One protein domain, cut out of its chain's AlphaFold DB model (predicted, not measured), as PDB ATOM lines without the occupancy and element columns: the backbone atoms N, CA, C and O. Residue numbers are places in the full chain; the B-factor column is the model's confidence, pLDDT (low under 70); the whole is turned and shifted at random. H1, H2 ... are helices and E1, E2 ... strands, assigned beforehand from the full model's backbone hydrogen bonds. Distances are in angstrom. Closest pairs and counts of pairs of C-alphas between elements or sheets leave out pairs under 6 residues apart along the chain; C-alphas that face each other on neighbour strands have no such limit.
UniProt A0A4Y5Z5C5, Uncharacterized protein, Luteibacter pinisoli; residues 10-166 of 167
ATOM      1  N   ASP A  10     312.701 256.949 137.002       87.38
ATOM      2  CA  ASP A  10     313.959 257.576 136.581       87.38
ATOM      3  C   ASP A  10     315.109 256.563 136.474       87.38
ATOM      4  O   ASP A  10     315.981 256.651 135.610       87.38
ATOM      5  N   GLU A  11     315.131 255.572 137.365       88.81
ATOM      6  CA  GLU A  11     316.104 254.484 137.313       88.81
ATOM      7  C   GLU A  11     315.843 253.550 136.128       88.81
ATOM      8  O   GLU A  11     316.780 253.213 135.403       88.81
ATOM      9  N   ALA A  12     314.586 253.174 135.883       89.69
ATOM     10  CA  ALA A  12     314.203 252.317 134.770       89.69
ATOM     11  C   ALA A  12     314.511 252.991 133.427       89.69
ATOM     12  O   ALA A  12     315.114 252.365 132.554       89.69
ATOM     13  N   ARG A  13     314.184 254.280 133.274       89.06
ATOM     14  CA  ARG A  13     314.493 255.029 132.052       89.06
ATOM     15  C   ARG A  13     315.995 255.061 131.786       89.06
ATOM     16  O   ARG A  13     316.421 254.557 130.751       89.06
ATOM     17  N   ARG A  14     316.809 255.485 132.765       88.31
ATOM     18  CA  ARG A  14     318.284 255.479 132.655       88.31
ATOM     19  C   ARG A  14     318.872 254.093 132.385       88.31
ATOM     20  O   ARG A  14     319.940 253.987 131.785       88.31
ATOM     21  N   SER A  15     318.206 253.037 132.847       89.38
ATOM     22  CA  SER A  15     318.677 251.659 132.684       89.38
ATOM     23  C   SER A  15     318.439 251.106 131.284       89.38
ATOM     24  O   SER A  15     319.222 250.273 130.831       89.38
ATOM     25  N   PHE A  16     317.386 251.540 130.591       90.38
ATOM     26  CA  PHE A  16     316.975 250.948 129.315       90.38
ATOM     27  C   PHE A  16     317.059 251.903 128.124       90.38
ATOM     28  O   PHE A  16     317.287 251.429 127.011       90.38
ATOM     29  N   PHE A  17     316.942 253.214 128.331       89.00
ATOM     30  CA  PHE A  17     316.750 254.201 127.269       89.00
ATOM     31  C   PHE A  17     317.748 255.361 127.366       89.00
ATOM     32  O   PHE A  17     318.125 255.793 128.455       89.00
ATOM     33  N   VAL A  18     318.224 255.835 126.212       83.94
ATOM     34  CA  VAL A  18     319.074 257.030 126.128       83.94
ATOM     35  C   VAL A  18     318.174 258.250 126.098       83.94
ATOM     36  O   VAL A  18     317.334 258.373 125.213       83.94
ATOM     37  N   GLU A  19     318.401 259.163 127.032       71.56
ATOM     38  CA  GLU A  19     317.693 260.434 127.096       71.56
ATOM     39  C   GLU A  19     318.652 261.581 126.783       71.56
ATOM     40  O   GLU A  19     319.640 261.805 127.489       71.56
ATOM     41  N   THR A  20     318.354 262.315 125.719       64.81
ATOM     42  CA  THR A  20     319.067 263.522 125.289       64.81
ATOM     43  C   THR A  20     318.021 264.612 125.114       64.81
ATOM     44  O   THR A  20     317.092 264.461 124.334       64.81
ATOM     45  N   GLU A  21     318.135 265.678 125.915       55.28
ATOM     46  CA  GLU A  21     317.255 266.863 125.919       55.28
ATOM     47  C   GLU A  21     315.798 266.599 125.477       55.28
ATOM     48  O   GLU A  21     315.325 267.127 124.474       55.28
ATOM     49  N   GLY A  22     315.073 265.797 126.263       53.69
ATOM     50  CA  GLY A  22     313.614 265.683 126.170       53.69
ATOM     51  C   GLY A  22     313.061 264.726 125.111       53.69
ATOM     52  O   GLY A  22     311.846 264.717 124.944       53.69
ATOM     53  N   ALA A  23     313.894 263.934 124.426       53.94
ATOM     54  CA  ALA A  23     313.430 262.856 123.550       53.94
ATOM     55  C   ALA A  23     314.222 261.552 123.777       53.94
ATOM     56  O   ALA A  23     315.402 261.601 124.151       53.94
ATOM     57  N   PRO A  24     313.615 260.375 123.536       62.41
ATOM     58  CA  PRO A  24     314.281 259.104 123.712       62.41
ATOM     59  C   PRO A  24     315.069 258.819 122.433       62.41
ATOM     60  O   PRO A  24     314.516 258.400 121.423       62.41
ATOM     61  N   ASP A  25     316.381 259.020 122.471       64.75
ATOM     62  CA  ASP A  25     317.283 258.759 121.342       64.75
ATOM     63  C   ASP A  25     317.671 257.272 121.233       64.75
ATOM     64  O   ASP A  25     318.575 256.916 120.487       64.75
ATOM     65  N   GLY A  26     316.987 256.368 121.940       76.19
ATOM     66  CA  GLY A  26     317.075 254.919 121.733       76.19
ATOM     67  C   GLY A  26     317.362 254.113 122.986       76.19
ATOM     68  O   GLY A  26     316.895 254.461 124.066       76.19
ATOM     69  N   PHE A  27     318.106 253.008 122.854       86.44
ATOM     70  CA  PHE A  27     318.384 252.088 123.965       86.44
ATOM     71  C   PHE A  27     319.721 252.387 124.653       86.44
ATOM     72  O   PHE A  27     320.765 252.454 124.002       86.44
ATOM     73  N   ALA A  28     319.706 252.515 125.983       86.44
ATOM     74  CA  ALA A  28     320.907 252.744 126.796       86.44
ATOM     75  C   ALA A  28     321.860 251.544 126.778       86.44
ATOM     76  O   ALA A  28     323.080 251.685 126.893       86.44
ATOM     77  N   ARG A  29     321.300 250.339 126.647       85.69
ATOM     78  CA  ARG A  29     322.044 249.087 126.742       85.69
ATOM     79  C   ARG A  29     322.507 248.626 125.357       85.69
ATOM     80  O   ARG A  29     321.689 248.528 124.444       85.69
ATOM     81  N   PRO A  30     323.794 248.267 125.187       85.38
ATOM     82  CA  PRO A  30     324.276 247.680 123.942       85.38
ATOM     83  C   PRO A  30     323.536 246.386 123.591       85.38
ATOM     84  O   PRO A  30     323.226 245.580 124.470       85.38
ATOM     85  N   GLY A  31     323.306 246.159 122.296       87.19
ATOM     86  CA  GLY A  31     322.664 244.934 121.809       87.19
ATOM     87  C   GLY A  31     321.168 244.852 122.116       87.19
ATOM     88  O   GLY A  31     320.637 243.747 122.225       87.19
ATOM     89  N   TRP A  32     320.514 245.999 122.286       92.62
ATOM     90  CA  TRP A  32     319.062 246.118 122.328       92.62
ATOM     91  C   TRP A  32     318.531 246.581 120.976       92.62
ATOM     92  O   TRP A  32     319.156 247.402 120.309       92.62
ATOM     93  N   ARG A  33     317.373 246.051 120.585       91.94
ATOM     94  CA  ARG A  33     316.627 246.422 119.378       91.94
ATOM     95  C   ARG A  33     315.150 246.526 119.708       91.94
ATOM     96  O   ARG A  33     314.704 246.025 120.739       91.94
ATOM     97  N   GLY A  34     314.383 247.147 118.821       91.88
ATOM     98  CA  GLY A  34     312.996 247.418 119.135       91.88
ATOM     99  C   GLY A  34     312.198 248.124 118.056       91.88
ATOM    100  O   GLY A  34     312.578 248.140 116.885       91.88
ATOM    101  N   ALA A  35     311.080 248.687 118.495       91.94
ATOM    102  CA  ALA A  35     310.144 249.452 117.694       91.94
ATOM    103  C   ALA A  35     309.862 250.807 118.348       91.94
ATOM    104  O   ALA A  35     309.889 250.928 119.573       91.94
ATOM    105  N   VAL A  36     309.537 251.799 117.525       91.19
ATOM    106  CA  VAL A  36     308.982 253.082 117.963       91.19
ATOM    107  C   VAL A  36     307.587 253.201 117.373       91.19
ATOM    108  O   VAL A  36     307.404 253.008 116.175       91.19
ATOM    109  N   LEU A  37     306.609 253.492 118.217       91.56
ATOM    110  CA  LEU A  37     305.192 253.519 117.886       91.56
ATOM    111  C   LEU A  37     304.621 254.915 118.101       91.56
ATOM    112  O   LEU A  37     305.052 255.644 119.001       91.56
ATOM    113  N   TYR A  38     303.651 255.285 117.272       87.94
ATOM    114  CA  TYR A  38     302.964 256.557 117.413       87.94
ATOM    115  C   TYR A  38     301.990 256.475 118.585       87.94
ATOM    116  O   TYR A  38     301.094 255.630 118.622       87.94
ATOM    117  N   ARG A  39     302.174 257.378 119.551       82.56
ATOM    118  CA  ARG A  39     301.451 257.404 120.823       82.56
ATOM    119  C   ARG A  39     299.939 257.233 120.670       82.56
ATOM    120  O   ARG A  39     299.330 256.442 121.389       82.56
ATOM    121  N   ASP A  40     299.342 258.020 119.782       82.88
ATOM    122  CA  ASP A  40     297.889 258.188 119.729       82.88
ATOM    123  C   ASP A  40     297.191 257.086 118.918       82.88
ATOM    124  O   ASP A  40     295.968 257.078 118.816       82.88
ATOM    125  N   ALA A  41     297.942 256.132 118.354       84.19
ATOM    126  CA  ALA A  41     297.373 255.034 117.578       84.19
ATOM    127  C   ALA A  41     296.740 253.923 118.444       84.19
ATOM    128  O   ALA A  41     295.953 253.130 117.928       84.19
ATOM    129  N   TYR A  42     297.074 253.844 119.741       87.25
ATOM    130  CA  TYR A  42     296.791 252.661 120.575       87.25
ATOM    131  C   TYR A  42     296.219 252.977 121.965       87.25
ATOM    132  O   TYR A  42     296.364 252.179 122.900       87.25
ATOM    133  N   ASP A  43     295.585 254.141 122.118       86.94
ATOM    134  CA  ASP A  43     294.992 254.607 123.376       86.94
ATOM    135  C   ASP A  43     295.960 254.443 124.574       86.94
ATOM    136  O   ASP A  43     297.161 254.718 124.486       86.94
ATOM    137  N   ARG A  44     295.449 253.975 125.720       86.19
ATOM    138  CA  ARG A  44     296.232 253.736 126.942       86.19
ATOM    139  C   ARG A  44     297.203 252.557 126.853       86.19
ATOM    140  O   ARG A  44     298.118 252.476 127.664       86.19
ATOM    141  N   TYR A  45     297.005 251.636 125.907       89.31
ATOM    142  CA  TYR A  45     297.863 250.452 125.765       89.31
ATOM    143  C   TYR A  45     299.182 250.776 125.078       89.31
ATOM    144  O   TYR A  45     300.138 250.019 125.227       89.31
ATOM    145  N   ARG A  46     299.241 251.898 124.342       92.25
ATOM    146  CA  ARG A  46     300.458 252.424 123.702       92.25
ATOM    147  C   ARG A  46     301.085 251.520 122.632       92.25
ATOM    148  O   ARG A  46     302.103 251.871 122.049       92.25
ATOM    149  N   MET A  47     300.475 250.373 122.346       95.38
ATOM    150  CA  MET A  47     300.900 249.427 121.323       95.38
ATOM    151  C   MET A  47     299.735 248.532 120.877       95.38
ATOM    152  O   MET A  47     298.764 248.371 121.624       95.38
ATOM    153  N   PRO A  48     299.819 247.893 119.698       95.31
ATOM    154  CA  PRO A  48     298.799 246.949 119.265       95.31
ATOM    155  C   PRO A  48     298.848 245.657 120.091       95.31
ATOM    156  O   PRO A  48     299.922 245.195 120.487       95.31
ATOM    157  N   ARG A  49     297.688 245.006 120.263       95.56
ATOM    158  CA  ARG A  49     297.561 243.733 120.997       95.56
ATOM    159  C   ARG A  49     298.501 242.642 120.495       95.56
ATOM    160  O   ARG A  49     299.080 241.923 121.296       95.56
ATOM    161  N   LEU A  50     298.711 242.567 119.181       96.31
ATOM    162  CA  LEU A  50     299.652 241.615 118.596       96.31
ATOM    163  C   LEU A  50     301.080 241.791 119.150       96.31
ATOM    164  O   LEU A  50     301.732 240.797 119.459       96.31
ATOM    165  N   LEU A  51     301.563 243.034 119.285       97.31
ATOM    166  CA  LEU A  51     302.880 243.287 119.874       97.31
ATOM    167  C   LEU A  51     302.876 242.919 121.354       97.31
ATOM    168  O   LEU A  51     303.781 242.222 121.797       97.31
ATOM    169  N   TRP A  52     301.843 243.323 122.090       96.50
ATOM    170  CA  TRP A  52     301.697 242.986 123.505       96.50
ATOM    171  C   TRP A  52     301.813 241.479 123.761       96.50
ATOM    172  O   TRP A  52     302.607 241.041 124.595       96.50
ATOM    173  N   ASP A  53     301.055 240.680 123.009       96.69
ATOM    174  CA  ASP A  53     301.042 239.225 123.137       96.69
ATOM    175  C   ASP A  53     302.409 238.615 122.782       96.69
ATOM    176  O   ASP A  53     302.865 237.696 123.467       96.69
ATOM    177  N   ALA A  54     303.108 239.173 121.784       97.75
ATOM    178  CA  ALA A  54     304.464 238.757 121.429       97.75
ATOM    179  C   ALA A  54     305.490 239.086 122.530       97.75
ATOM    180  O   ALA A  54     306.332 238.246 122.846       97.75
ATOM    181  N   LEU A  55     305.409 240.268 123.157       97.31
ATOM    182  CA  LEU A  55     306.267 240.637 124.291       97.31
ATOM    183  C   LEU A  55     306.024 239.725 125.495       97.31
ATOM    184  O   LEU A  55     306.981 239.279 126.129       97.31
ATOM    185  N   ARG A  56     304.754 239.428 125.798       95.62
ATOM    186  CA  ARG A  56     304.368 238.507 126.874       95.62
ATOM    187  C   ARG A  56     304.988 237.130 126.664       95.62
ATOM    188  O   ARG A  56     305.564 236.566 127.588       95.62
ATOM    189  N   GLU A  57     304.859 236.583 125.458       96.31
ATOM    190  CA  GLU A  57     305.347 235.241 125.142       96.31
ATOM    191  C   GLU A  57     306.881 235.176 125.104       96.31
ATOM    192  O   GLU A  57     307.466 234.284 125.718       96.31
ATOM    193  N   ALA A  58     307.543 236.150 124.474       96.06
ATOM    194  CA  ALA A  58     309.006 236.218 124.424       96.06
ATOM    195  C   ALA A  58     309.644 236.536 125.789       96.06
ATOM    196  O   ALA A  58     310.762 236.106 126.071       96.06
ATOM    197  N   GLY A  59     308.937 237.270 126.654       90.56
ATOM    198  CA  GLY A  59     309.375 237.589 128.013       90.56
ATOM    199  C   GLY A  59     309.406 236.384 128.954       90.56
ATOM    200  O   GLY A  59     310.040 236.462 130.007       90.56
ATOM    201  N   GLY A  60     308.766 235.277 128.562       86.69
ATOM    202  CA  GLY A  60     308.698 234.046 129.337       86.69
ATOM    203  C   GLY A  60     307.828 234.155 130.597       86.69
ATOM    204  O   GLY A  60     307.168 235.168 130.838       86.69
ATOM    205  N   PRO A  61     307.796 233.094 131.423       75.88
ATOM    206  CA  PRO A  61     307.078 233.114 132.689       75.88
ATOM    207  C   PRO A  61     307.794 234.058 133.660       75.88
ATOM    208  O   PRO A  61     308.881 233.757 134.149       75.88
ATOM    209  N   GLY A  62     307.191 235.208 133.941       76.31
ATOM    210  CA  GLY A  62     307.788 236.198 134.826       76.31
ATOM    211  C   GLY A  62     306.826 237.320 135.177       76.31
ATOM    212  O   GLY A  62     305.874 237.604 134.449       76.31
ATOM    213  N   CYS A  63     307.089 237.954 136.314       87.88
ATOM    214  CA  CYS A  63     306.414 239.186 136.684       87.88
ATOM    215  C   CYS A  63     306.909 240.324 135.787       87.88
ATOM    216  O   CYS A  63     308.082 240.367 135.406       87.88
ATOM    217  N   TRP A  64     306.018 241.256 135.478       93.88
ATOM    218  CA  TRP A  64     306.396 242.539 134.915       93.88
ATOM    219  C   TRP A  64     306.235 243.625 135.958       93.88
ATOM    220  O   TRP A  64     305.448 243.504 136.895       93.88
ATOM    221  N   TRP A  65     307.003 244.684 135.783       95.12
ATOM    222  CA  TRP A  65     306.986 245.862 136.624       95.12
ATOM    223  C   TRP A  65     306.575 247.044 135.769       95.12
ATOM    224  O   TRP A  65     307.042 247.162 134.641       95.12
ATOM    225  N   ILE A  66     305.711 247.907 136.294       94.12
ATOM    226  CA  ILE A  66     305.335 249.171 135.663       94.12
ATOM    227  C   ILE A  66     305.477 250.319 136.657       94.12
ATOM    228  O   ILE A  66     305.053 250.213 137.807       94.12
ATOM    229  N   SER A  67     306.066 251.420 136.207       91.81
ATOM    230  CA  SER A  67     306.189 252.662 136.964       91.81
ATOM    231  C   SER A  67     305.774 253.837 136.088       91.81
ATOM    232  O   SER A  67     306.114 253.866 134.909       91.81
ATOM    233  N   GLY A  68     305.037 254.791 136.652       89.25
ATOM    234  CA  GLY A  68     304.661 256.051 136.003       89.25
ATOM    235  C   GLY A  68     305.296 257.235 136.726       89.25
ATOM    236  O   GLY A  68     305.827 257.072 137.825       89.25
ATOM    237  N   TYR A  69     305.225 258.433 136.150       80.12
ATOM    238  CA  TYR A  69     305.625 259.636 136.884       80.12
ATOM    239  C   TYR A  69     304.635 259.971 138.001       80.12
ATOM    240  O   TYR A  69     303.419 259.861 137.822       80.12
ATOM    241  N   GLY A  70     305.172 260.420 139.137       67.19
ATOM    242  CA  GLY A  70     304.405 261.151 140.144       67.19
ATOM    243  C   GLY A  70     304.131 262.581 139.679       67.19
ATOM    244  O   GLY A  70     304.745 263.069 138.728       67.19
ATOM    245  N   THR A  71     303.217 263.283 140.347       62.31
ATOM    246  CA  THR A  71     303.077 264.730 140.120       62.31
ATOM    247  C   THR A  71     304.373 265.447 140.529       62.31
ATOM    248  O   THR A  71     305.081 264.973 141.412       62.31
ATOM    249  N   LEU A  72     304.705 266.599 139.919       62.56
ATOM    250  CA  LEU A  72     305.974 267.334 140.149       62.56
ATOM    251  C   LEU A  72     306.288 267.644 141.630       62.56
ATOM    252  O   LEU A  72     307.413 268.004 141.968       62.56
ATOM    253  N   THR A  73     305.288 267.559 142.504       60.97
ATOM    254  CA  THR A  73     305.374 267.853 143.938       60.97
ATOM    255  C   THR A  73     305.398 266.610 144.827       60.97
ATOM    256  O   THR A  73     305.493 266.743 146.046       60.97
ATOM    257  N   GLU A  74     305.295 265.415 144.252       67.44
ATOM    258  CA  GLU A  74     305.231 264.147 144.973       67.44
ATOM    259  C   GLU A  74     306.477 263.300 144.724       67.44
ATOM    260  O   GLU A  74     307.166 263.422 143.713       67.44
ATOM    261  N   SER A  75     306.783 262.424 145.680       72.50
ATOM    262  CA  SER A  75     307.806 261.406 145.466       72.50
ATOM    263  C   SER A  75     307.396 260.494 144.314       72.50
ATOM    264  O   SER A  75     306.221 260.144 144.193       72.50
ATOM    265  N   GLU A  76     308.366 260.070 143.502       76.75
ATOM    266  CA  GLU A  76     308.114 259.087 142.449       76.75
ATOM    267  C   GLU A  76     307.409 257.852 143.030       76.75
ATOM    268  O   GLU A  76     307.865 257.318 144.054       76.75
ATOM    269  N   PRO A  77     306.320 257.373 142.402       81.00
ATOM    270  CA  PRO A  77     305.611 256.194 142.871       81.00
ATOM    271  C   PRO A  77     306.516 254.959 142.795       81.00
ATOM    272  O   PRO A  77     307.499 254.904 142.054       81.00
ATOM    273  N   ASP A  78     306.251 253.966 143.639       85.56
ATOM    274  CA  ASP A  78     306.928 252.672 143.529       85.56
ATOM    275  C   ASP A  78     306.471 251.945 142.264       85.56
ATOM    276  O   ASP A  78     305.293 251.990 141.896       85.56
ATOM    277  N   ALA A  79     307.402 251.235 141.625       90.19
ATOM    278  CA  ALA A  79     307.056 250.326 140.547       90.19
ATOM    279  C   ALA A  79     306.148 249.210 141.071       90.19
ATOM    280  O   ALA A  79     306.314 248.695 142.180       90.19
ATOM    281  N   ARG A  80     305.180 248.820 140.249       91.25
ATOM    282  CA  ARG A  80     304.138 247.869 140.617       91.25
ATOM    283  C   ARG A  80     304.252 246.614 139.780       91.25
ATOM    284  O   ARG A  80     304.363 246.682 138.559       91.25
ATOM    285  N   ALA A  81     304.199 245.480 140.461       92.12
ATOM    286  CA  ALA A  81     304.114 244.174 139.837       92.12
ATOM    287  C   ALA A  81     302.764 244.013 139.127       92.12
ATOM    288  O   ALA A  81     301.721 244.350 139.695       92.12
ATOM    289  N   PHE A  82     302.780 243.459 137.920       90.81
ATOM    290  CA  PHE A  82     301.576 243.058 137.207       90.81
ATOM    291  C   PHE A  82     301.846 241.874 136.275       90.81
ATOM    292  O   PHE A  82     302.984 241.588 135.891       90.81
ATOM    293  N   TRP A  83     300.769 241.180 135.918       90.25
ATOM    294  CA  TRP A  83     300.783 240.183 134.857       90.25
ATOM    295  C   TRP A  83     300.706 240.903 133.517       90.25
ATOM    296  O   TRP A  83     299.783 241.686 133.303       90.25
ATOM    297  N   PHE A  84     301.649 240.636 132.614       91.56
ATOM    298  CA  PHE A  84     301.693 241.268 131.290       91.56
ATOM    299  C   PHE A  84     300.665 240.665 130.325       91.56
ATOM    300  O   PHE A  84     300.967 240.282 129.200       91.56
ATOM    301  N   GLU A  85     299.423 240.551 130.776       92.62
ATOM    302  CA  GLU A  85     298.277 240.119 129.990       92.62
ATOM    303  C   GLU A  85     297.443 241.346 129.633       92.62
ATOM    304  O   GLU A  85     297.280 242.251 130.452       92.62
ATOM    305  N   TRP A  86     296.919 241.373 128.408       92.06
ATOM    306  CA  TRP A  86     296.178 242.522 127.884       92.06
ATOM    307  C   TRP A  86     295.018 242.930 128.804       92.06
ATOM    308  O   TRP A  86     294.894 244.093 129.188       92.06
ATOM    309  N   ASP A  87     294.205 241.955 129.210       91.69
ATOM    310  CA  ASP A  87     293.033 242.191 130.055       91.69
ATOM    311  C   ASP A  87     293.442 242.490 131.513       91.69
ATOM    312  O   ASP A  87     292.885 243.387 132.144       91.69
ATOM    313  N   ALA A  88     294.495 241.845 132.033       90.31
ATOM    314  CA  ALA A  88     294.997 242.120 133.384       90.31
ATOM    315  C   ALA A  88     295.557 243.543 133.529       90.31
ATOM    316  O   ALA A  88     295.371 244.185 134.563       90.31
ATOM    317  N   PHE A  89     296.217 244.064 132.490       92.12
ATOM    318  CA  PHE A  89     296.646 245.459 132.449       92.12
ATOM    319  C   PHE A  89     295.446 246.409 132.481       92.12
ATOM    320  O   PHE A  89     295.450 247.405 133.204       92.12
ATOM    321  N   ALA A  90     294.391 246.076 131.736       89.25
ATOM    322  CA  ALA A  90     293.176 246.873 131.656       89.25
ATOM    323  C   ALA A  90     292.455 247.026 133.004       89.25
ATOM    324  O   ALA A  90     291.849 248.071 133.256       89.25
ATOM    325  N   GLU A  91     292.513 245.976 133.822       90.75
ATOM    326  CA  GLU A  91     291.836 245.843 135.115       90.75
ATOM    327  C   GLU A  91     292.734 246.196 136.311       90.75
ATOM    328  O   GLU A  91     292.283 246.167 137.458       90.75
ATOM    329  N   MET A  92     294.002 246.540 136.066       89.31
ATOM    330  CA  MET A  92     294.971 246.826 137.118       89.31
ATOM    331  C   MET A  92     294.501 248.009 137.990       89.31
ATOM    332  O   MET A  92     294.394 249.137 137.503       89.31
ATOM    333  N   PRO A  93     294.277 247.814 139.305       86.44
ATOM    334  CA  PRO A  93     293.850 248.902 140.178       86.44
ATOM    335  C   PRO A  93     294.925 249.983 140.268       86.44
ATOM    336  O   PRO A  93     296.060 249.670 140.630       86.44
ATOM    337  N   ALA A  94     294.567 251.245 140.006       85.75
ATOM    338  CA  ALA A  94     295.497 252.380 139.940       85.75
ATOM    339  C   ALA A  94     296.673 252.126 138.975       85.75
ATOM    340  O   ALA A  94     297.840 252.314 139.333       85.75
ATOM    341  N   ASN A  95     296.360 251.626 137.777       89.56
ATOM    342  CA  ASN A  95     297.334 251.421 136.713       89.56
ATOM    343  C   ASN A  95     298.119 252.726 136.469       89.56
ATOM    344  O   ASN A  95     297.492 253.764 136.230       89.56
ATOM    345  N   PRO A  96     299.465 252.710 136.508       89.50
ATOM    346  CA  PRO A  96     300.259 253.900 136.209       89.50
ATOM    347  C   PRO A  96     299.925 254.552 134.859       89.50
ATOM    348  O   PRO A  96     300.005 255.771 134.748       89.50
ATOM    349  N   ALA A  97     299.480 253.772 133.870       89.50
ATOM    350  CA  ALA A  97     299.060 254.280 132.565       89.50
ATOM    351  C   ALA A  97     297.742 255.079 132.583       89.50
ATOM    352  O   ALA A  97     297.484 255.828 131.644       89.50
ATOM    353  N   ASP A  98     296.914 254.947 133.627       88.12
ATOM    354  CA  ASP A  98     295.673 255.724 133.767       88.12
ATOM    355  C   ASP A  98     295.915 257.092 134.436       88.12
ATOM    356  O   ASP A  98     295.114 258.013 134.279       88.12
ATOM    357  N   VAL A  99     297.005 257.233 135.198       84.75
ATOM    358  CA  VAL A  99     297.300 258.438 136.000       84.75
ATOM    359  C   VAL A  99     298.522 259.213 135.512       84.75
ATOM    360  O   VAL A  99     298.729 260.345 135.940       84.75
ATOM    361  N   SER A 100     299.314 258.629 134.611       86.06
ATOM    362  CA  SER A 100     300.505 259.251 134.044       86.06
ATOM    363  C   SER A 100     300.527 259.113 132.527       86.06
ATOM    364  O   SER A 100     300.316 258.031 131.979       86.06
ATOM    365  N   SER A 101     300.820 260.215 131.832       83.44
ATOM    366  CA  SER A 101     301.058 260.190 130.385       83.44
ATOM    367  C   SER A 101     302.331 259.436 130.015       83.44
ATOM    368  O   SER A 101     302.470 259.025 128.863       83.44
ATOM    369  N   GLU A 102     303.238 259.262 130.972       88.56
ATOM    370  CA  GLU A 102     304.552 258.683 130.769       88.56
ATOM    371  C   GLU A 102     304.796 257.559 131.773       88.56
ATOM    372  O   GLU A 102     304.598 257.714 132.981       88.56
ATOM    373  N   TRP A 103     305.219 256.406 131.273       92.50
ATOM    374  CA  TRP A 103     305.456 255.235 132.103       92.50
ATOM    375  C   TRP A 103     306.471 254.297 131.466       92.50
ATOM    376  O   TRP A 103     306.651 254.264 130.249       92.50
ATOM    377  N   VAL A 104     307.125 253.504 132.306       93.75
ATOM    378  CA  VAL A 104     308.034 252.441 131.888       93.75
ATOM    379  C   VAL A 104     307.526 251.115 132.420       93.75
ATOM    380  O   VAL A 104     307.228 251.002 133.609       93.75
ATOM    381  N   ALA A 105     307.467 250.107 131.554       95.31
ATOM    382  CA  ALA A 105     307.255 248.721 131.940       95.31
ATOM    383  C   ALA A 105     308.452 247.852 131.538       95.31
ATOM    384  O   ALA A 105     309.065 248.089 130.505       95.31
ATOM    385  N   TYR A 106     308.799 246.844 132.331       95.75
ATOM    386  CA  TYR A 106     309.881 245.903 132.021       95.75
ATOM    387  C   TYR A 106     309.635 244.553 132.690       95.75
ATOM    388  O   TYR A 106     308.960 244.467 133.719       95.75
ATOM    389  N   ASN A 107     310.178 243.485 132.110       95.25
ATOM    390  CA  ASN A 107     310.104 242.161 132.721       95.25
ATOM    391  C   ASN A 107     311.156 242.000 133.833       95.25
ATOM    392  O   ASN A 107     312.194 242.659 133.818       95.25
ATOM    393  N   ASP A 108     310.920 241.093 134.782       92.19
ATOM    394  CA  ASP A 108     311.822 240.855 135.925       92.19
ATOM    395  C   ASP A 108     313.254 240.463 135.507       92.19
ATOM    396  O   ASP A 108     314.233 240.853 136.139       92.19
ATOM    397  N   ALA A 109     313.391 239.759 134.376       92.19
ATOM    398  CA  ALA A 109     314.689 239.410 133.795       92.19
ATOM    399  C   ALA A 109     315.424 240.608 133.160       92.19
ATOM    400  O   ALA A 109     316.581 240.475 132.760       92.19
ATOM    401  N   GLN A 110     314.764 241.765 133.046       93.50
ATOM    402  CA  GLN A 110     315.279 242.988 132.432       93.50
ATOM    403  C   GLN A 110     315.828 242.746 131.019       93.50
ATOM    404  O   GLN A 110     316.899 243.238 130.652       93.50
ATOM    405  N   THR A 111     315.113 241.947 130.235       94.75
ATOM    406  CA  THR A 111     315.431 241.626 128.840       94.75
ATOM    407  C   THR A 111     314.487 242.301 127.856       94.75
ATOM    408  O   THR A 111     314.793 242.309 126.665       94.75
ATOM    409  N   ILE A 112     313.371 242.852 128.340       96.00
ATOM    410  CA  ILE A 112     312.378 243.615 127.583       96.00
ATOM    411  C   ILE A 112     311.980 244.838 128.407       96.00
ATOM    412  O   ILE A 112     311.790 244.732 129.620       96.00
ATOM    413  N   ALA A 113     311.825 245.977 127.744       95.69
ATOM    414  CA  ALA A 113     311.280 247.189 128.326       95.69
ATOM    415  C   ALA A 113     310.382 247.924 127.325       95.69
ATOM    416  O   ALA A 113     310.568 247.856 126.112       95.69
ATOM    417  N   VAL A 114     309.413 248.650 127.855       95.31
ATOM    418  CA  VAL A 114     308.485 249.515 127.141       95.31
ATOM    419  C   VAL A 114     308.568 250.871 127.806       95.31
ATOM    420  O   VAL A 114     308.380 250.971 129.015       95.31
ATOM    421  N   LEU A 115     308.829 251.898 127.021       93.50
ATOM    422  CA  LEU A 115     308.790 253.282 127.436       93.50
ATOM    423  C   LEU A 115     307.658 253.975 126.689       93.50
ATOM    424  O   LEU A 115     307.728 254.168 125.479       93.50
ATOM    425  N   ALA A 116     306.612 254.338 127.413       91.81
ATOM    426  CA  ALA A 116     305.564 255.207 126.920       91.81
ATOM    427  C   ALA A 116     305.925 256.650 127.267       91.81
ATOM    428  O   ALA A 116     305.938 257.009 128.440       91.81
ATOM    429  N   GLU A 117     306.189 257.466 126.253       86.81
ATOM    430  CA  GLU A 117     306.486 258.890 126.400       86.81
ATOM    431  C   GLU A 117     305.300 259.770 125.995       86.81
ATOM    432  O   GLU A 117     304.220 259.292 125.611       86.81
ATOM    433  N   PHE A 118     305.500 261.085 126.087       81.69
ATOM    434  CA  PHE A 118     304.507 262.072 125.699       81.69
ATOM    435  C   PHE A 118     304.209 262.084 124.190       81.69
ATOM    436  O   PHE A 118     303.106 262.457 123.798       81.69
ATOM    437  N   ASP A 119     305.129 261.674 123.330       81.06
ATOM    438  CA  ASP A 119     304.995 261.752 121.870       81.06
ATOM    439  C   ASP A 119     305.086 260.383 121.179       81.06
ATOM    440  O   ASP A 119     304.408 260.149 120.174       81.06
ATOM    441  N   VAL A 120     305.856 259.454 121.744       87.44
ATOM    442  CA  VAL A 120     306.072 258.119 121.184       87.44
ATOM    443  C   VAL A 120     305.945 257.015 122.226       87.44
ATOM    444  O   VAL A 120     305.836 257.238 123.429       87.44
ATOM    445  N   THR A 121     305.941 255.774 121.760       91.81
ATOM    446  CA  THR A 121     306.176 254.607 122.611       91.81
ATOM    447  C   THR A 121     307.325 253.797 122.043       91.81
ATOM    448  O   THR A 121     307.281 253.374 120.894       91.81
ATOM    449  N   VAL A 122     308.361 253.580 122.845       92.56
ATOM    450  CA  VAL A 122     309.535 252.795 122.476       92.56
ATOM    451  C   VAL A 122     309.439 251.431 123.142       92.56
ATOM    452  O   VAL A 122     309.368 251.320 124.361       92.56
ATOM    453  N   VAL A 123     309.457 250.370 122.348       94.38
ATOM    454  CA  VAL A 123     309.506 248.988 122.828       94.38
ATOM    455  C   VAL A 123     310.877 248.437 122.501       94.38
ATOM    456  O   VAL A 123     311.284 248.497 121.348       94.38
ATOM    457  N   GLY A 124     311.583 247.892 123.486       93.31
ATOM    458  CA  GLY A 124     312.935 247.368 123.334       93.31
ATOM    459  C   GLY A 124     313.124 246.009 123.974       93.31
ATOM    460  O   GLY A 124     312.520 245.704 124.998       93.31
ATOM    461  N   ALA A 125     314.015 245.211 123.400       95.56
ATOM    462  CA  ALA A 125     314.476 243.967 123.989       95.56
ATOM    463  C   ALA A 125     315.944 243.697 123.646       95.56
ATOM    464  O   ALA A 125     316.461 244.181 122.635       95.56
ATOM    465  N   VAL A 126     316.613 242.877 124.460       94.75
ATOM    466  CA  VAL A 126     317.926 242.310 124.104       94.75
ATOM    467  C   VAL A 126     317.824 241.538 122.788       94.75
ATOM    468  O   VAL A 126     316.805 240.907 122.519       94.75
ATOM    469  N   ASN A 127     318.891 241.533 121.987       94.06
ATOM    470  CA  ASN A 127     318.887 241.001 120.620       94.06
ATOM    471  C   ASN A 127     318.239 239.622 120.467       94.06
ATOM    472  O   ASN A 127     317.430 239.459 119.563       94.06
ATOM    473  N   SER A 128     318.560 238.660 121.336       95.31
ATOM    474  CA  SER A 128     317.986 237.313 121.258       95.31
ATOM    475  C   SER A 128     316.475 237.303 121.497       95.31
ATOM    476  O   SER A 128     315.747 236.594 120.816       95.31
ATOM    477  N   VAL A 129     315.991 238.124 122.431       97.00
ATOM    478  CA  VAL A 129     314.560 238.241 122.731       97.00
ATOM    479  C   VAL A 129     313.845 239.056 121.651       97.00
ATOM    480  O   VAL A 129     312.722 238.733 121.287       97.00
ATOM    481  N   ALA A 130     314.502 240.065 121.073       96.62
ATOM    482  CA  ALA A 130     313.985 240.788 119.913       96.62
ATOM    483  C   ALA A 130     313.806 239.866 118.690       96.62
ATOM    484  O   ALA A 130     312.795 239.976 118.003       96.62
ATOM    485  N   ASP A 131     314.731 238.925 118.452       97.00
ATOM    486  CA  ASP A 131     314.578 237.901 117.404       97.00
ATOM    487  C   ASP A 131     313.369 236.993 117.664       97.00
ATOM    488  O   ASP A 131     312.625 236.659 116.740       97.00
ATOM    489  N   ASP A 132     313.135 236.623 118.926       97.94
ATOM    490  CA  ASP A 132     311.958 235.848 119.315       97.94
ATOM    491  C   ASP A 132     310.654 236.629 119.123       97.94
ATOM    492  O   ASP A 132     309.686 236.076 118.598       97.94
ATOM    493  N   ILE A 133     310.633 237.917 119.473       98.19
ATOM    494  CA  ILE A 133     309.488 238.801 119.228       98.19
ATOM    495  C   ILE A 133     309.213 238.899 117.723       98.19
ATOM    496  O   ILE A 133     308.080 238.687 117.298       98.19
ATOM    497  N   ASP A 134     310.234 239.156 116.900       98.06
ATOM    498  CA  ASP A 134     310.087 239.225 115.442       98.06
ATOM    499  C   ASP A 134     309.566 237.901 114.858       98.06
ATOM    500  O   ASP A 134     308.690 237.906 113.991       98.06
ATOM    501  N   ARG A 135     310.036 236.755 115.366       98.19
ATOM    502  CA  ARG A 135     309.538 235.426 114.977       98.19
ATOM    503  C   ARG A 135     308.056 235.236 115.314       98.19
ATOM    504  O   ARG A 135     307.338 234.639 114.514       98.19
ATOM    505  N   LEU A 136     307.596 235.715 116.468       98.00
ATOM    506  CA  LEU A 136     306.183 235.653 116.864       98.00
ATOM    507  C   LEU A 136     305.319 236.580 115.997       98.00
ATOM    508  O   LEU A 136     304.266 236.176 115.502       98.00
ATOM    509  N   LEU A 137     305.796 237.798 115.741       97.88
ATOM    510  CA  LEU A 137     305.130 238.783 114.888       97.88
ATOM    511  C   LEU A 137     305.028 238.338 113.420       97.88
ATOM    512  O   LEU A 137     304.054 238.674 112.739       97.88
ATOM    513  N   ALA A 138     305.984 237.540 112.937       97.12
ATOM    514  CA  ALA A 138     305.995 237.031 111.567       97.12
ATOM    515  C   ALA A 138     304.750 236.193 111.220       97.12
ATOM    516  O   ALA A 138     304.348 236.159 110.058       97.12
ATOM    517  N   ALA A 139     304.086 235.582 112.212       95.00
ATOM    518  CA  ALA A 139     302.815 234.878 112.014       95.00
ATOM    519  C   ALA A 139     301.688 235.793 111.488       95.00
ATOM    520  O   ALA A 139     300.719 235.308 110.910       95.00
ATOM    521  N   SER A 140     301.829 237.109 111.665       95.75
ATOM    522  CA  SER A 140     300.915 238.142 111.159       95.75
ATOM    523  C   SER A 140     301.572 239.042 110.100       95.75
ATOM    524  O   SER A 140     301.165 240.189 109.938       95.75
ATOM    525  N   ASP A 141     302.606 238.550 109.403       95.88
ATOM    526  CA  ASP A 141     303.376 239.300 108.397       95.88
ATOM    527  C   ASP A 141     303.887 240.659 108.921       95.88
ATOM    528  O   ASP A 141     303.815 241.688 108.247       95.88
ATOM    529  N   THR A 142     304.393 240.707 110.156       96.06
ATOM    530  CA  THR A 142     304.989 241.928 110.714       96.06
ATOM    531  C   THR A 142     306.259 241.661 111.517       96.06
ATOM    532  O   THR A 142     306.710 240.527 111.636       96.06
ATOM    533  N   SER A 143     306.892 242.734 111.983       95.94
ATOM    534  CA  SER A 143     308.110 242.739 112.798       95.94
ATOM    535  C   SER A 143     308.198 244.051 113.571       95.94
ATOM    536  O   SER A 143     307.514 245.018 113.228       95.94
ATOM    537  N   LEU A 144     309.074 244.133 114.570       94.25
ATOM    538  CA  LEU A 144     309.337 245.360 115.328       94.25
ATOM    539  C   LEU A 144     309.681 246.537 114.397       94.25
ATOM    540  O   LEU A 144     309.116 247.632 114.493       94.25
ATOM    541  N   ARG A 145     310.543 246.286 113.404       91.00
ATOM    542  CA  ARG A 145     310.892 247.283 112.383       91.00
ATOM    543  C   ARG A 145     309.687 247.656 111.511       91.00
ATOM    544  O   ARG A 145     309.502 248.836 111.223       91.00
ATOM    545  N   LYS A 146     308.879 246.684 111.064       92.06
ATOM    546  CA  LYS A 146     307.710 246.958 110.204       92.06
ATOM    547  C   LYS A 146     306.648 247.766 110.951       92.06
ATOM    548  O   LYS A 146     306.113 248.696 110.362       92.06
ATOM    549  N   LEU A 147     306.408 247.474 112.232       93.19
ATOM    550  CA  LEU A 147     305.500 248.246 113.091       93.19
ATOM    551  C   LEU A 147     305.922 249.716 113.179       93.19
ATOM    552  O   LEU A 147     305.096 250.595 112.967       93.19
ATOM    553  N   THR A 148     307.220 249.973 113.363       90.31
ATOM    554  CA  THR A 148     307.743 251.348 113.327       90.31
ATOM    555  C   THR A 148     307.427 252.019 111.993       90.31
ATOM    556  O   THR A 148     306.873 253.106 111.965       90.31
ATOM    557  N   HIS A 149     307.714 251.367 110.864       86.88
ATOM    558  CA  HIS A 149     307.431 251.937 109.541       86.88
ATOM    559  C   HIS A 149     305.940 252.158 109.244       86.88
ATOM    560  O   HIS A 149     305.626 253.027 108.433       86.88
ATOM    561  N   ILE A 150     305.046 251.370 109.845       88.94
ATOM    562  CA  ILE A 150     303.594 251.528 109.693       88.94
ATOM    563  C   ILE A 150     303.126 252.820 110.364       88.94
ATOM    564  O   ILE A 150     302.432 253.611 109.727       88.94
ATOM    565  N   ASP A 151     303.531 253.050 111.612       86.31
ATOM    566  CA  ASP A 151     303.148 254.244 112.377       86.31
ATOM    567  C   ASP A 151     303.846 255.507 111.876       86.31
ATOM    568  O   ASP A 151     303.357 256.626 112.016       86.31
ATOM    569  N   PHE A 152     305.003 255.302 111.262       82.06
ATOM    570  CA  PHE A 152     305.894 256.343 110.815       82.06
ATOM    571  C   PHE A 152     306.302 256.128 109.349       82.06
ATOM    572  O   PHE A 152     307.475 255.853 109.046       82.06
ATOM    573  N   PRO A 153     305.346 256.254 108.407       68.00
ATOM    574  CA  PRO A 153     305.646 256.172 106.989       68.00
ATOM    575  C   PRO A 153     306.608 257.309 106.648       68.00
ATOM    576  O   PRO A 153     306.391 258.457 107.031       68.00
ATOM    577  N   VAL A 154     307.716 256.980 105.986       57.88
ATOM    578  CA  VAL A 154     308.852 257.884 105.767       57.88
ATOM    579  C   VAL A 154     308.388 259.228 105.184       57.88
ATOM    580  O   VAL A 154     308.128 259.352 103.991       57.88
ATOM    581  N   HIS A 155     308.328 260.251 106.034       47.12
ATOM    582  CA  HIS A 155     308.384 261.653 105.647       47.12
ATOM    583  C   HIS A 155     309.724 262.206 106.127       47.12
ATOM    584  O   HIS A 155     310.168 261.895 107.232       47.12
ATOM    585  N   ASP A 156     310.381 263.011 105.292       45.84
ATOM    586  CA  ASP A 156     311.814 263.350 105.353       45.84
ATOM    587  C   ASP A 156     312.334 263.957 106.677       45.84
ATOM    588  O   ASP A 156     313.541 264.099 106.858       45.84
ATOM    589  N   ARG A 157     311.462 264.271 107.644       46.28
ATOM    590  CA  ARG A 157     311.842 264.709 109.003       46.28
ATOM    591  C   ARG A 157     312.049 263.571 110.000       46.28
ATOM    592  O   ARG A 157     312.653 263.788 111.043       46.28
ATOM    593  N   LEU A 158     311.589 262.366 109.683       48.06
ATOM    594  CA  LEU A 158     311.523 261.262 110.632       48.06
ATOM    595  C   LEU A 158     312.614 260.202 110.424       48.06
ATOM    596  O   LEU A 158     312.938 259.445 111.332       48.06
ATOM    597  N   ALA A 159     313.256 260.193 109.253       44.53
ATOM    598  CA  ALA A 159     314.405 259.333 108.983       44.53
ATOM    599  C   ALA A 159     315.628 259.680 109.854       44.53
ATOM    600  O   ALA A 159     316.455 258.806 110.095       44.53
ATOM    601  N   GLY A 160     315.745 260.930 110.323       49.03
ATOM    602  CA  GLY A 160     316.760 261.337 111.300       49.03
ATOM    603  C   GLY A 160     316.458 260.802 112.701       49.03
ATOM    604  O   GLY A 160     317.330 260.189 113.304       49.03
ATOM    605  N   PHE A 161     315.209 260.954 113.148       51.66
ATOM    606  CA  PHE A 161     314.721 260.489 114.449       51.66
ATOM    607  C   PHE A 161     314.723 258.956 114.554       51.66
ATOM    608  O   PHE A 161     315.371 258.406 115.427       51.66
ATOM    609  N   ILE A 162     314.141 258.217 113.601       53.72
ATOM    610  CA  ILE A 162     314.163 256.737 113.629       53.72
ATOM    611  C   ILE A 162     315.602 256.186 113.633       53.72
ATOM    612  O   ILE A 162     315.871 255.180 114.286       53.72
ATOM    613  N   ARG A 163     316.537 256.828 112.911       51.81
ATOM    614  CA  ARG A 163     317.953 256.420 112.896       51.81
ATOM    615  C   ARG A 163     318.706 256.798 114.170       51.81
ATOM    616  O   ARG A 163     319.713 256.152 114.446       51.81
ATOM    617  N   SER A 164     318.280 257.834 114.899       48.44
ATOM    618  CA  SER A 164     318.833 258.117 116.226       48.44
ATOM    619  C   SER A 164     318.282 257.113 117.238       48.44
ATOM    620  O   SER A 164     319.092 256.447 117.872       48.44
ATOM    621  N   VAL A 165     316.957 256.902 117.257       50.44
ATOM    622  CA  VAL A 165     316.215 256.098 118.250       50.44
ATOM    623  C   VAL A 165     316.435 254.580 118.144       50.44
ATOM    624  O   VAL A 165     316.345 253.865 119.139       50.44
ATOM    625  N   ILE A 166     316.750 254.032 116.968       48.94
ATOM    626  CA  ILE A 166     316.999 252.589 116.803       48.94
ATOM    627  C   ILE A 166     318.402 252.390 116.215       48.94
ATOM    628  O   ILE A 166     318.596 252.548 115.008       48.94
TER     629      ILE A 166
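What this domain is: This is residues 10 to 166 of the 167 residues of an uncharacterized protein of Luteibacter pinisoli (UniProt A0A4Y5Z5C5). A twisted sheet of six strands forms the core, with H2, H5 and the small H4 over one face; over the other lie H1 and the small hairpin E1 and E2, a second sheet only partly face to face with the first. H6 sits beside edge strand E3, and H7 packs on E2. The printed part has 157 residues, with named elements in the order H1 E1 E2 E3 H2 E4 E5 H3 H4 E6 E7 E8 H5 H6 H7; the large sheet runs E3, E8, E7, E6, E4, E5, all antiparallel. The class is mixed, and the whole is compact, with a radius of gyration of the C-alphas of 14.7 A and spans of 39 by 36 by 29 A.

How they stand to each other: H1, residues 10 to 16, is on the large sheet of E3, residues 32 to 38, E8, residues 120 to 126, E7, residues 112 to 116, E6, residues 103 to 107, E4, residues 64 to 68, and E5, residues 80 to 82, at a height over the sheet of 8.6 A. E1, residues 17 to 20, and E2, residues 23 to 27, form a hairpin, N 18 and O 26 being 2.9 A apart; their sheet and the large one make a sandwich, two sheets face to face, with best planes 37 degrees apart. Across E3 and E8, N 35 and O 123 are within hydrogen-bond range at 2.9 A. H2, residues 49 to 58, and H5, residues 127 to 140, are on the opposite face from H1, giving three layers, helices on both faces; they touch, closest at the C-alphas of Ala 54 and Ile 133, 5.5 A apart, at a steep tilt of 43 degrees, opposite ways. In the hairpin E4 and E5, N 66 and O 80 are 2.9 A apart. H3, residues 86 to 90, is not on the sheet and only just touches H2, with 3 pairs of C-alphas within 8 A, the closest Trp 52 and Trp 86 at 7.1 A. H4, residues 96 to 99, is on the same face as H2. E5, H3, H4 and E6 form a split strand-helix-strand unit, two strands running the same way with E4 between them, its crossover right-handed. E6, E7 and E8 form a meander, each strand the antiparallel neighbour of the one before; N 105 and O 114 are 2.8 A apart, as are N 113 and O 124. H6, residues 144 to 151, stands at the sheet's level. H7, residues 158 to 165, only grazes the large sheet; its closest C-alphas to E2 are Val 165 and Gly 26, 3.8 A apart. Every O i to N i+4 pair is within hydrogen-bond range in H1, H2, H3, H6 and H7, but 8 of 10 in H5; H4 is too short for such a pair.

Where its parts are: H1 begins at C-alpha 10, (313.959, 257.576, 136.581). From first to last C-alpha, E3 measures 19.8 A, E8 20.0 A, H5 20.5 A and H2 14.1 A. H7 ends at C-alpha 165, (316.215, 256.098, 118.250).

The domain as a whole: The two C-alphas farthest apart, of Thr 73 and Ala 139, are 46.0 A apart. The printed part has no cut; the link E4 to E5, 11 residues, is long. Residues 155 to 160, of which 158 to 160 belong to H7, stand free. Mean pLDDT of the printed part is 85.0, with residues 20 to 25, 70 to 74 and 153 to 166 under 70.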